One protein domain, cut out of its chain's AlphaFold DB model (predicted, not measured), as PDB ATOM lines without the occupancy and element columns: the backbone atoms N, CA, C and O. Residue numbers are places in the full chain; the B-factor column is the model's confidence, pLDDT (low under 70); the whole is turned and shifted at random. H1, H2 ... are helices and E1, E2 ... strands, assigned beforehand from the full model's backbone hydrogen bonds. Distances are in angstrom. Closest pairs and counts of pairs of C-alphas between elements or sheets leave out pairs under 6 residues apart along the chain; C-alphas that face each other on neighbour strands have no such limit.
ATOM      1  N   GLU A 181      10.745 -27.995 -32.263       91.94
ATOM      2  CA  GLU A 181      11.931 -27.542 -32.968       91.94
ATOM      3  C   GLU A 181      13.080 -27.421 -31.969       91.94
ATOM      4  O   GLU A 181      12.908 -26.848 -30.889       91.94
ATOM      5  N   ILE A 182      14.254 -27.931 -32.344       94.62
ATOM      6  CA  ILE A 182      15.494 -27.681 -31.609       94.62
ATOM      7  C   ILE A 182      16.509 -26.987 -32.499       94.62
ATOM      8  O   ILE A 182      16.607 -27.313 -33.679       94.62
ATOM      9  N   LYS A 183      17.243 -26.029 -31.925       95.19
ATOM     10  CA  LYS A 183      18.283 -25.258 -32.617       95.19
ATOM     11  C   LYS A 183      19.471 -24.988 -31.709       95.19
ATOM     12  O   LYS A 183      19.287 -24.670 -30.538       95.19
ATOM     13  N   VAL A 184      20.679 -25.070 -32.246       96.62
ATOM     14  CA  VAL A 184      21.903 -24.598 -31.613       96.62
ATOM     15  C   VAL A 184      22.179 -23.194 -32.116       96.62
ATOM     16  O   VAL A 184      22.341 -22.955 -33.310       96.62
ATOM     17  N   VAL A 185      22.218 -22.245 -31.189       96.69
ATOM     18  CA  VAL A 185      22.327 -20.825 -31.515       96.69
ATOM     19  C   VAL A 185      23.472 -20.204 -30.729       96.69
ATOM     20  O   VAL A 185      23.618 -20.440 -29.529       96.69
ATOM     21  N   GLU A 186      24.285 -19.398 -31.407       97.12
ATOM     22  CA  GLU A 186      25.236 -18.505 -30.751       97.12
ATOM     23  C   GLU A 186      24.493 -17.273 -30.220       97.12
ATOM     24  O   GLU A 186      23.801 -16.572 -30.968       97.12
ATOM     25  N   ILE A 187      24.642 -17.005 -28.925       95.81
ATOM     26  CA  ILE A 187      24.029 -15.854 -28.268       95.81
ATOM     27  C   ILE A 187      25.076 -14.857 -27.789       95.81
ATOM     28  O   ILE A 187      26.198 -15.205 -27.432       95.81
ATOM     29  N   ASN A 188      24.676 -13.593 -27.771       93.81
ATOM     30  CA  ASN A 188      25.462 -12.463 -27.305       93.81
ATOM     31  C   ASN A 188      24.534 -11.409 -26.681       93.81
ATOM     32  O   ASN A 188      23.316 -11.579 -26.630       93.81
ATOM     33  N   SER A 189      25.105 -10.291 -26.230       88.19
ATOM     34  CA  SER A 189      24.363  -9.209 -25.571       88.19
ATOM     35  C   SER A 189      23.270  -8.545 -26.422       88.19
ATOM     36  O   SER A 189      22.441  -7.829 -25.868       88.19
ATOM     37  N   GLN A 190      23.256  -8.741 -27.744       90.50
ATOM     38  CA  GLN A 190      22.278  -8.129 -28.648       90.50
ATOM     39  C   GLN A 190      21.068  -9.030 -28.920       90.50
ATOM     40  O   GLN A 190      19.987  -8.516 -29.200       90.50
ATOM     41  N   ASN A 191      21.235 -10.357 -28.871       94.19
ATOM     42  CA  ASN A 191      20.199 -11.312 -29.278       94.19
ATOM     43  C   ASN A 191      19.713 -12.244 -28.148       94.19
ATOM     44  O   ASN A 191      18.631 -12.823 -28.291       94.19
ATOM     45  N   SER A 192      20.444 -12.363 -27.032       93.00
ATOM     46  CA  SER A 192      20.187 -13.338 -25.961       93.00
ATOM     47  C   SER A 192      18.755 -13.282 -25.428       93.00
ATOM     48  O   SER A 192      18.042 -14.284 -25.470       93.00
ATOM     49  N   ASP A 193      18.298 -12.105 -25.002       92.50
ATOM     50  CA  ASP A 193      16.962 -11.915 -24.428       92.50
ATOM     51  C   ASP A 193      15.853 -12.292 -25.420       92.50
ATOM     52  O   ASP A 193      14.849 -12.895 -25.040       92.50
ATOM     53  N   SER A 194      16.035 -11.961 -26.704       93.44
ATOM     54  CA  SER A 194      15.051 -12.270 -27.746       93.44
ATOM     55  C   SER A 194      14.924 -13.775 -27.981       93.44
ATOM     56  O   SER A 194      13.809 -14.289 -28.045       93.44
ATOM     57  N   ILE A 195      16.058 -14.481 -28.019       94.69
ATOM     58  CA  ILE A 195      16.125 -15.924 -28.252       94.69
ATOM     59  C   ILE A 195      15.545 -16.678 -27.060       94.69
ATOM     60  O   ILE A 195      14.717 -17.565 -27.245       94.69
ATOM     61  N   VAL A 196      15.902 -16.320 -25.826       93.50
ATOM     62  CA  VAL A 196      15.381 -17.043 -24.654       93.50
ATOM     63  C   VAL A 196      13.881 -16.817 -24.472       93.50
ATOM     64  O   VAL A 196      13.166 -17.736 -24.082       93.50
ATOM     65  N   ARG A 197      13.363 -15.627 -24.799       92.19
ATOM     66  CA  ARG A 197      11.923 -15.329 -24.699       92.19
ATOM     67  C   ARG A 197      11.067 -16.013 -25.754       92.19
ATOM     68  O   ARG A 197       9.895 -16.262 -25.487       92.19
ATOM     69  N   SER A 198      11.612 -16.289 -26.936       91.00
ATOM     70  CA  SER A 198      10.864 -16.913 -28.033       91.00
ATOM     71  C   SER A 198      10.822 -18.441 -27.970       91.00
ATOM     72  O   SER A 198      10.232 -19.051 -28.856       91.00
ATOM     73  N   ASN A 199      11.469 -19.064 -26.983       92.94
ATOM     74  CA  ASN A 199      11.612 -20.515 -26.883       92.94
ATOM     75  C   ASN A 199      11.120 -21.018 -25.518       92.94
ATOM     76  O   ASN A 199      11.238 -20.325 -24.509       92.94
ATOM     77  N   ASN A 200      10.585 -22.242 -25.467       92.06
ATOM     78  CA  ASN A 200      10.106 -22.846 -24.218       92.06
ATOM     79  C   ASN A 200      11.257 -23.189 -23.267       92.06
ATOM     80  O   ASN A 200      11.147 -22.962 -22.064       92.06
ATOM     81  N   PHE A 201      12.354 -23.725 -23.807       95.31
ATOM     82  CA  PHE A 201      13.583 -23.982 -23.062       95.31
ATOM     83  C   PHE A 201      14.779 -23.426 -23.824       95.31
ATOM     84  O   PHE A 201      14.849 -23.524 -25.048       95.31
ATOM     85  N   THR A 202      15.746 -22.876 -23.093       97.00
ATOM     86  CA  THR A 202      17.068 -22.551 -23.631       97.00
ATOM     87  C   THR A 202      18.129 -23.099 -22.687       97.00
ATOM     88  O   THR A 202      18.205 -22.674 -21.536       97.00
ATOM     89  N   ILE A 203      18.912 -24.062 -23.160       97.06
ATOM     90  CA  ILE A 203      19.931 -24.782 -22.389       97.06
ATOM     91  C   ILE A 203      21.302 -24.233 -22.770       97.06
ATOM     92  O   ILE A 203      21.651 -24.222 -23.948       97.06
ATOM     93  N   LEU A 204      22.103 -23.823 -21.792       97.00
ATOM     94  CA  LEU A 204      23.479 -23.387 -22.025       97.00
ATOM     95  C   LEU A 204      24.367 -24.583 -22.408       97.00
ATOM     96  O   LEU A 204      24.555 -25.488 -21.602       97.00
ATOM     97  N   LEU A 205      24.919 -24.600 -23.625       96.50
ATOM     98  CA  LEU A 205      25.824 -25.657 -24.096       96.50
ATOM     99  C   LEU A 205      27.294 -25.319 -23.880       96.50
ATOM    100  O   LEU A 205      28.104 -26.225 -23.712       96.50
ATOM    101  N   ASN A 206      27.646 -24.037 -23.951       95.38
ATOM    102  CA  ASN A 206      29.005 -23.546 -23.770       95.38
ATOM    103  C   ASN A 206      28.987 -22.066 -23.383       95.38
ATOM    104  O   ASN A 206      28.167 -21.307 -23.902       95.38
ATOM    105  N   GLY A 207      29.917 -21.682 -22.512       92.69
ATOM    106  CA  GLY A 207      30.088 -20.322 -22.018       92.69
ATOM    107  C   GLY A 207      29.588 -20.149 -20.586       92.69
ATOM    108  O   GLY A 207      29.136 -21.095 -19.934       92.69
ATOM    109  N   CYS A 208      29.638 -18.910 -20.106       93.88
ATOM    110  CA  CYS A 208      29.206 -18.525 -18.768       93.88
ATOM    111  C   CYS A 208      28.237 -17.342 -18.853       93.88
ATOM    112  O   CYS A 208      28.492 -16.357 -19.553       93.88
ATOM    113  N   ILE A 209      27.121 -17.435 -18.132       95.25
ATOM    114  CA  ILE A 209      26.068 -16.415 -18.131       95.25
ATOM    115  C   ILE A 209      25.847 -15.910 -16.713       95.25
ATOM    116  O   ILE A 209      25.750 -16.694 -15.776       95.25
ATOM    117  N   TYR A 210      25.705 -14.599 -16.552       94.94
ATOM    118  CA  TYR A 210      25.199 -14.007 -15.325       94.94
ATOM    119  C   TYR A 210      23.718 -13.660 -15.482       94.94
ATOM    120  O   TYR A 210      23.342 -12.867 -16.348       94.94
ATOM    121  N   GLN A 211      22.878 -14.267 -14.646       93.69
ATOM    122  CA  GLN A 211      21.433 -14.048 -14.629       93.69
ATOM    123  C   GLN A 211      20.898 -14.244 -13.208       93.69
ATOM    124  O   GLN A 211      21.306 -15.173 -12.510       93.69
ATOM    125  N   ASN A 212      19.973 -13.378 -12.775       92.31
ATOM    126  CA  ASN A 212      19.319 -13.461 -11.463       92.31
ATOM    127  C   ASN A 212      20.317 -13.655 -10.298       92.31
ATOM    128  O   ASN A 212      20.210 -14.585  -9.496       92.31
ATOM    129  N   LEU A 213      21.347 -12.801 -10.259       92.50
ATOM    130  CA  LEU A 213      22.418 -12.813  -9.255       92.50
ATOM    131  C   LEU A 213      23.235 -14.117  -9.177       92.50
ATOM    132  O   LEU A 213      23.920 -14.357  -8.182       92.50
ATOM    133  N   LYS A 214      23.190 -14.959 -10.214       94.00
ATOM    134  CA  LYS A 214      23.897 -16.242 -10.274       94.00
ATOM    135  C   LYS A 214      24.747 -16.346 -11.531       94.00
ATOM    136  O   LYS A 214      24.373 -15.856 -12.593       94.00
ATOM    137  N   TYR A 215      25.871 -17.040 -11.391       94.31
ATOM    138  CA  TYR A 215      26.673 -17.506 -12.515       94.31
ATOM    139  C   TYR A 215      26.139 -18.867 -12.957       94.31
ATOM    140  O   TYR A 215      26.186 -19.835 -12.198       94.31
ATOM    141  N   LEU A 216      25.608 -18.913 -14.168       94.19
ATOM    142  CA  LEU A 216      25.118 -20.102 -14.836       94.19
ATOM    143  C   LEU A 216      26.239 -20.699 -15.685       94.19
ATOM    144  O   LEU A 216      26.982 -19.978 -16.355       94.19
ATOM    145  N   ARG A 217      26.343 -22.025 -15.640       91.38
ATOM    146  CA  ARG A 217      27.315 -22.828 -16.395       91.38
ATOM    147  C   ARG A 217      26.596 -23.758 -17.361       91.38
ATOM    148  O   ARG A 217      25.361 -23.814 -17.352       91.38
ATOM    149  N   GLU A 218      27.347 -24.490 -18.174       94.81
ATOM    150  CA  GLU A 218      26.771 -25.453 -19.108       94.81
ATOM    151  C   GLU A 218      25.773 -26.396 -18.415       94.81
ATOM    152  O   GLU A 218      25.965 -26.811 -17.273       94.81
ATOM    153  N   GLY A 219      24.664 -26.680 -19.097       93.06
ATOM    154  CA  GLY A 219      23.534 -27.456 -18.583       93.06
ATOM    155  C   GLY A 219      22.465 -26.625 -17.885       93.06
ATOM    156  O   GLY A 219      21.345 -27.099 -17.706       93.06
ATOM    157  N   SER A 220      22.765 -25.371 -17.533       94.19
ATOM    158  CA  SER A 220      21.775 -24.469 -16.939       94.19
ATOM    159  C   SER A 220      20.675 -24.116 -17.939       94.19
ATOM    160  O   SER A 220      20.949 -23.806 -19.100       94.19
ATOM    161  N   ILE A 221      19.430 -24.089 -17.459       94.94
ATOM    162  CA  ILE A 221      18.287 -23.548 -18.200       94.94
ATOM    163  C   ILE A 221      18.208 -22.041 -17.966       94.94
ATOM    164  O   ILE A 221      18.162 -21.592 -16.818       94.94
ATOM    165  N   LEU A 222      18.177 -21.266 -19.047       95.25
ATOM    166  CA  LEU A 222      18.077 -19.811 -18.984       95.25
ATOM    167  C   LEU A 222      16.633 -19.378 -18.727       95.25
ATOM    168  O   LEU A 222      15.688 -19.923 -19.297       95.25
ATOM    169  N   ASN A 223      16.463 -18.375 -17.869       92.25
ATOM    170  CA  ASN A 223      15.161 -17.816 -17.530       92.25
ATOM    171  C   ASN A 223      14.760 -16.741 -18.554       92.25
ATOM    172  O   ASN A 223      15.489 -15.778 -18.765       92.25
ATOM    173  N   SER A 224      13.585 -16.872 -19.167       89.44
ATOM    174  CA  SER A 224      13.080 -15.924 -20.172       89.44
ATOM    175  C   SER A 224      12.629 -14.571 -19.607       89.44
ATOM    176  O   SER A 224      12.498 -13.596 -20.350       89.44
ATOM    177  N   THR A 225      12.400 -14.486 -18.297       89.88
ATOM    178  CA  THR A 225      11.901 -13.277 -17.619       89.88
ATOM    179  C   THR A 225      13.003 -12.399 -17.031       89.88
ATOM    180  O   THR A 225      12.736 -11.254 -16.675       89.88
ATOM    181  N   GLU A 226      14.242 -12.890 -16.992       89.81
ATOM    182  CA  GLU A 226      15.378 -12.225 -16.351       89.81
ATOM    183  C   GLU A 226      16.419 -11.780 -17.392       89.81
ATOM    184  O   GLU A 226      16.666 -12.530 -18.339       89.81
ATOM    185  N   PRO A 227      17.077 -10.617 -17.226       90.00
ATOM    186  CA  PRO A 227      18.132 -10.166 -18.136       90.00
ATOM    187  C   PRO A 227      19.291 -11.165 -18.243       90.00
ATOM    188  O   PRO A 227      19.709 -11.747 -17.237       90.00
ATOM    189  N   ILE A 228      19.831 -11.339 -19.452       94.19
ATOM    190  CA  ILE A 228      20.917 -12.288 -19.724       94.19
ATOM    191  C   ILE A 228      22.210 -11.546 -20.048       94.19
ATOM    192  O   ILE A 228      22.319 -10.869 -21.072       94.19
ATOM    193  N   HIS A 229      23.238 -11.758 -19.227       94.31
ATOM    194  CA  HIS A 229      24.572 -11.212 -19.463       94.31
ATOM    195  C   HIS A 229      25.554 -12.331 -19.822       94.31
ATOM    196  O   HIS A 229      25.944 -13.120 -18.961       94.31
ATOM    197  N   CYS A 230      25.964 -12.399 -21.090       94.19
ATOM    198  CA  CYS A 230      27.006 -13.327 -21.542       94.19
ATOM    199  C   CYS A 230      28.380 -12.820 -21.078       94.19
ATOM    200  O   CYS A 230      28.697 -11.647 -21.277       94.19
ATOM    201  N   LEU A 231      29.176 -13.686 -20.449       93.56
ATOM    202  CA  LEU A 231      30.489 -13.332 -19.893       93.56
ATOM    203  C   LEU A 231      31.666 -13.792 -20.762       93.56
ATOM    204  O   LEU A 231      32.810 -13.452 -20.467       93.56
ATOM    205  N   GLU A 232      31.394 -14.556 -21.818       91.50
ATOM    206  CA  GLU A 232      32.396 -15.112 -22.728       91.50
ATOM    207  C   GLU A 232      32.127 -14.676 -24.171       91.50
ATOM    208  O   GLU A 232      30.984 -14.397 -24.537       91.50
ATOM    209  N   GLU A 233      33.182 -14.628 -24.995       86.69
ATOM    210  CA  GLU A 233      33.087 -14.190 -26.397       86.69
ATOM    211  C   GLU A 233      32.163 -15.078 -27.231       86.69
ATOM    212  O   GLU A 233      31.451 -14.579 -28.097       86.69
ATOM    213  N   LYS A 234      32.175 -16.387 -26.962       92.69
ATOM    214  CA  LYS A 234      31.331 -17.371 -27.635       92.69
ATOM    215  C   LYS A 234      30.475 -18.077 -26.605       92.69
ATOM    216  O   LYS A 234      30.992 -18.760 -25.730       92.69
ATOM    217  N   THR A 235      29.167 -17.903 -26.725       96.25
ATOM    218  CA  THR A 235      28.184 -18.567 -25.873       96.25
ATOM    219  C   THR A 235      27.199 -19.295 -26.775       96.25
ATOM    220  O   THR A 235      26.569 -18.673 -27.628       96.25
ATOM    221  N   PHE A 236      27.062 -20.607 -26.599       97.06
ATOM    222  CA  PHE A 236      26.159 -21.433 -27.403       97.06
ATOM    223  C   PHE A 236      25.050 -22.004 -26.539       97.06
ATOM    224  O   PHE A 236      25.295 -22.477 -25.427       97.06
ATOM    225  N   VAL A 237      23.833 -22.012 -27.074       97.31
ATOM    226  CA  VAL A 237      22.659 -22.580 -26.414       97.31
ATOM    227  C   VAL A 237      21.927 -23.556 -27.325       97.31
ATOM    228  O   VAL A 237      21.927 -23.383 -28.540       97.31
ATOM    229  N   LEU A 238      21.275 -24.557 -26.733       97.38
ATOM    230  CA  LEU A 238      20.266 -25.385 -27.385       97.38
ATOM    231  C   LEU A 238      18.895 -24.824 -27.021       97.38
ATOM    232  O   LEU A 238      18.502 -24.843 -25.853       97.38
ATOM    233  N   THR A 239      18.166 -24.320 -28.003       96.50
ATOM    234  CA  THR A 239      16.788 -23.871 -27.829       96.50
ATOM    235  C   THR A 239      15.831 -25.003 -28.155       96.50
ATOM    236  O   THR A 239      16.046 -25.707 -29.138       96.50
ATOM    237  N   LEU A 240      14.766 -25.147 -27.371       94.62
ATOM    238  CA  LEU A 240      13.631 -26.008 -27.678       94.62
ATOM    239  C   LEU A 240      12.380 -25.142 -27.753       94.62
ATOM    240  O   LEU A 240      12.042 -24.447 -26.788       94.62
ATOM    241  N   ASN A 241      11.671 -25.230 -28.870       91.12
ATOM    242  CA  ASN A 241      10.406 -24.546 -29.069       91.12
ATOM    243  C   ASN A 241       9.329 -25.526 -29.500       91.12
ATOM    244  O   ASN A 241       9.554 -26.365 -30.364       91.12
ATOM    245  N   LYS A 242       8.139 -25.386 -28.935       83.94
ATOM    246  CA  LYS A 242       6.949 -26.090 -29.371       83.94
ATOM    247  C   LYS A 242       5.874 -25.081 -29.722       83.94
ATOM    248  O   LYS A 242       5.367 -24.364 -28.857       83.94
ATOM    249  N   TYR A 243       5.495 -25.085 -30.992       66.56
ATOM    250  CA  TYR A 243       4.334 -24.349 -31.466       66.56
ATOM    251  C   TYR A 243       3.080 -24.979 -30.808       66.56
ATOM    252  O   TYR A 243       2.942 -26.200 -30.776       66.56
TER     253      TYR A 243
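Overview. This is residues 181 to 243 of the 408 residues of an uncharacterized protein of viral metagenome (UniProt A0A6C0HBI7). A strongly twisted antiparallel sheet, E1 - E5 - E2, has short helix H1 over one face; beyond it lies a small antiparallel hairpin, E3 and E4. A long loop, residues 217 to 234, leads back to E5. The printed part has 63 residues, with one named helix and five named strands in the order E1 H1 E2 E3 E4 E5; of the 33 residues in named elements strands hold 27, the class is mostly strand, and the whole is compact, with a radius of gyration of the C-alphas of 10.3 A and spans of 30 by 21 by 21 A.

Along the chain. E5, residues 235 to 242, spans 22.8 A and ends at C-alpha (6.949, -26.090, -29.371). E1, residues 181 to 187, spans 17.5 A from C-alpha (11.931, -27.542, -32.968). E2 is residues 201 to 206, 15.4 A; H1 192 to 197; E3 209 to 211; E4 214 to 216.

Arrangement. Within hydrogen-bond range are N 183 of E1 and O 239 of E5, 3.1 A, N 203 of E2 and O 238 of E5, 2.8 A, and N 209 of E3 and O 216 of E4, 3.1 A. H1, with every O i to N i+4 pair within range, is on the sheet at a height of 8.7 A; its closest C-alphas to E5 are Val 196 and Thr 239, 7.7 A. E1, H1, E2 form a split strand-helix-strand unit, two same-way strands with E5 between, its crossover right-handed.

Size, cuts and confidence. The printed part has no cut; the E4 to E5 link is long. Residue 243 is under 70 in pLDDT.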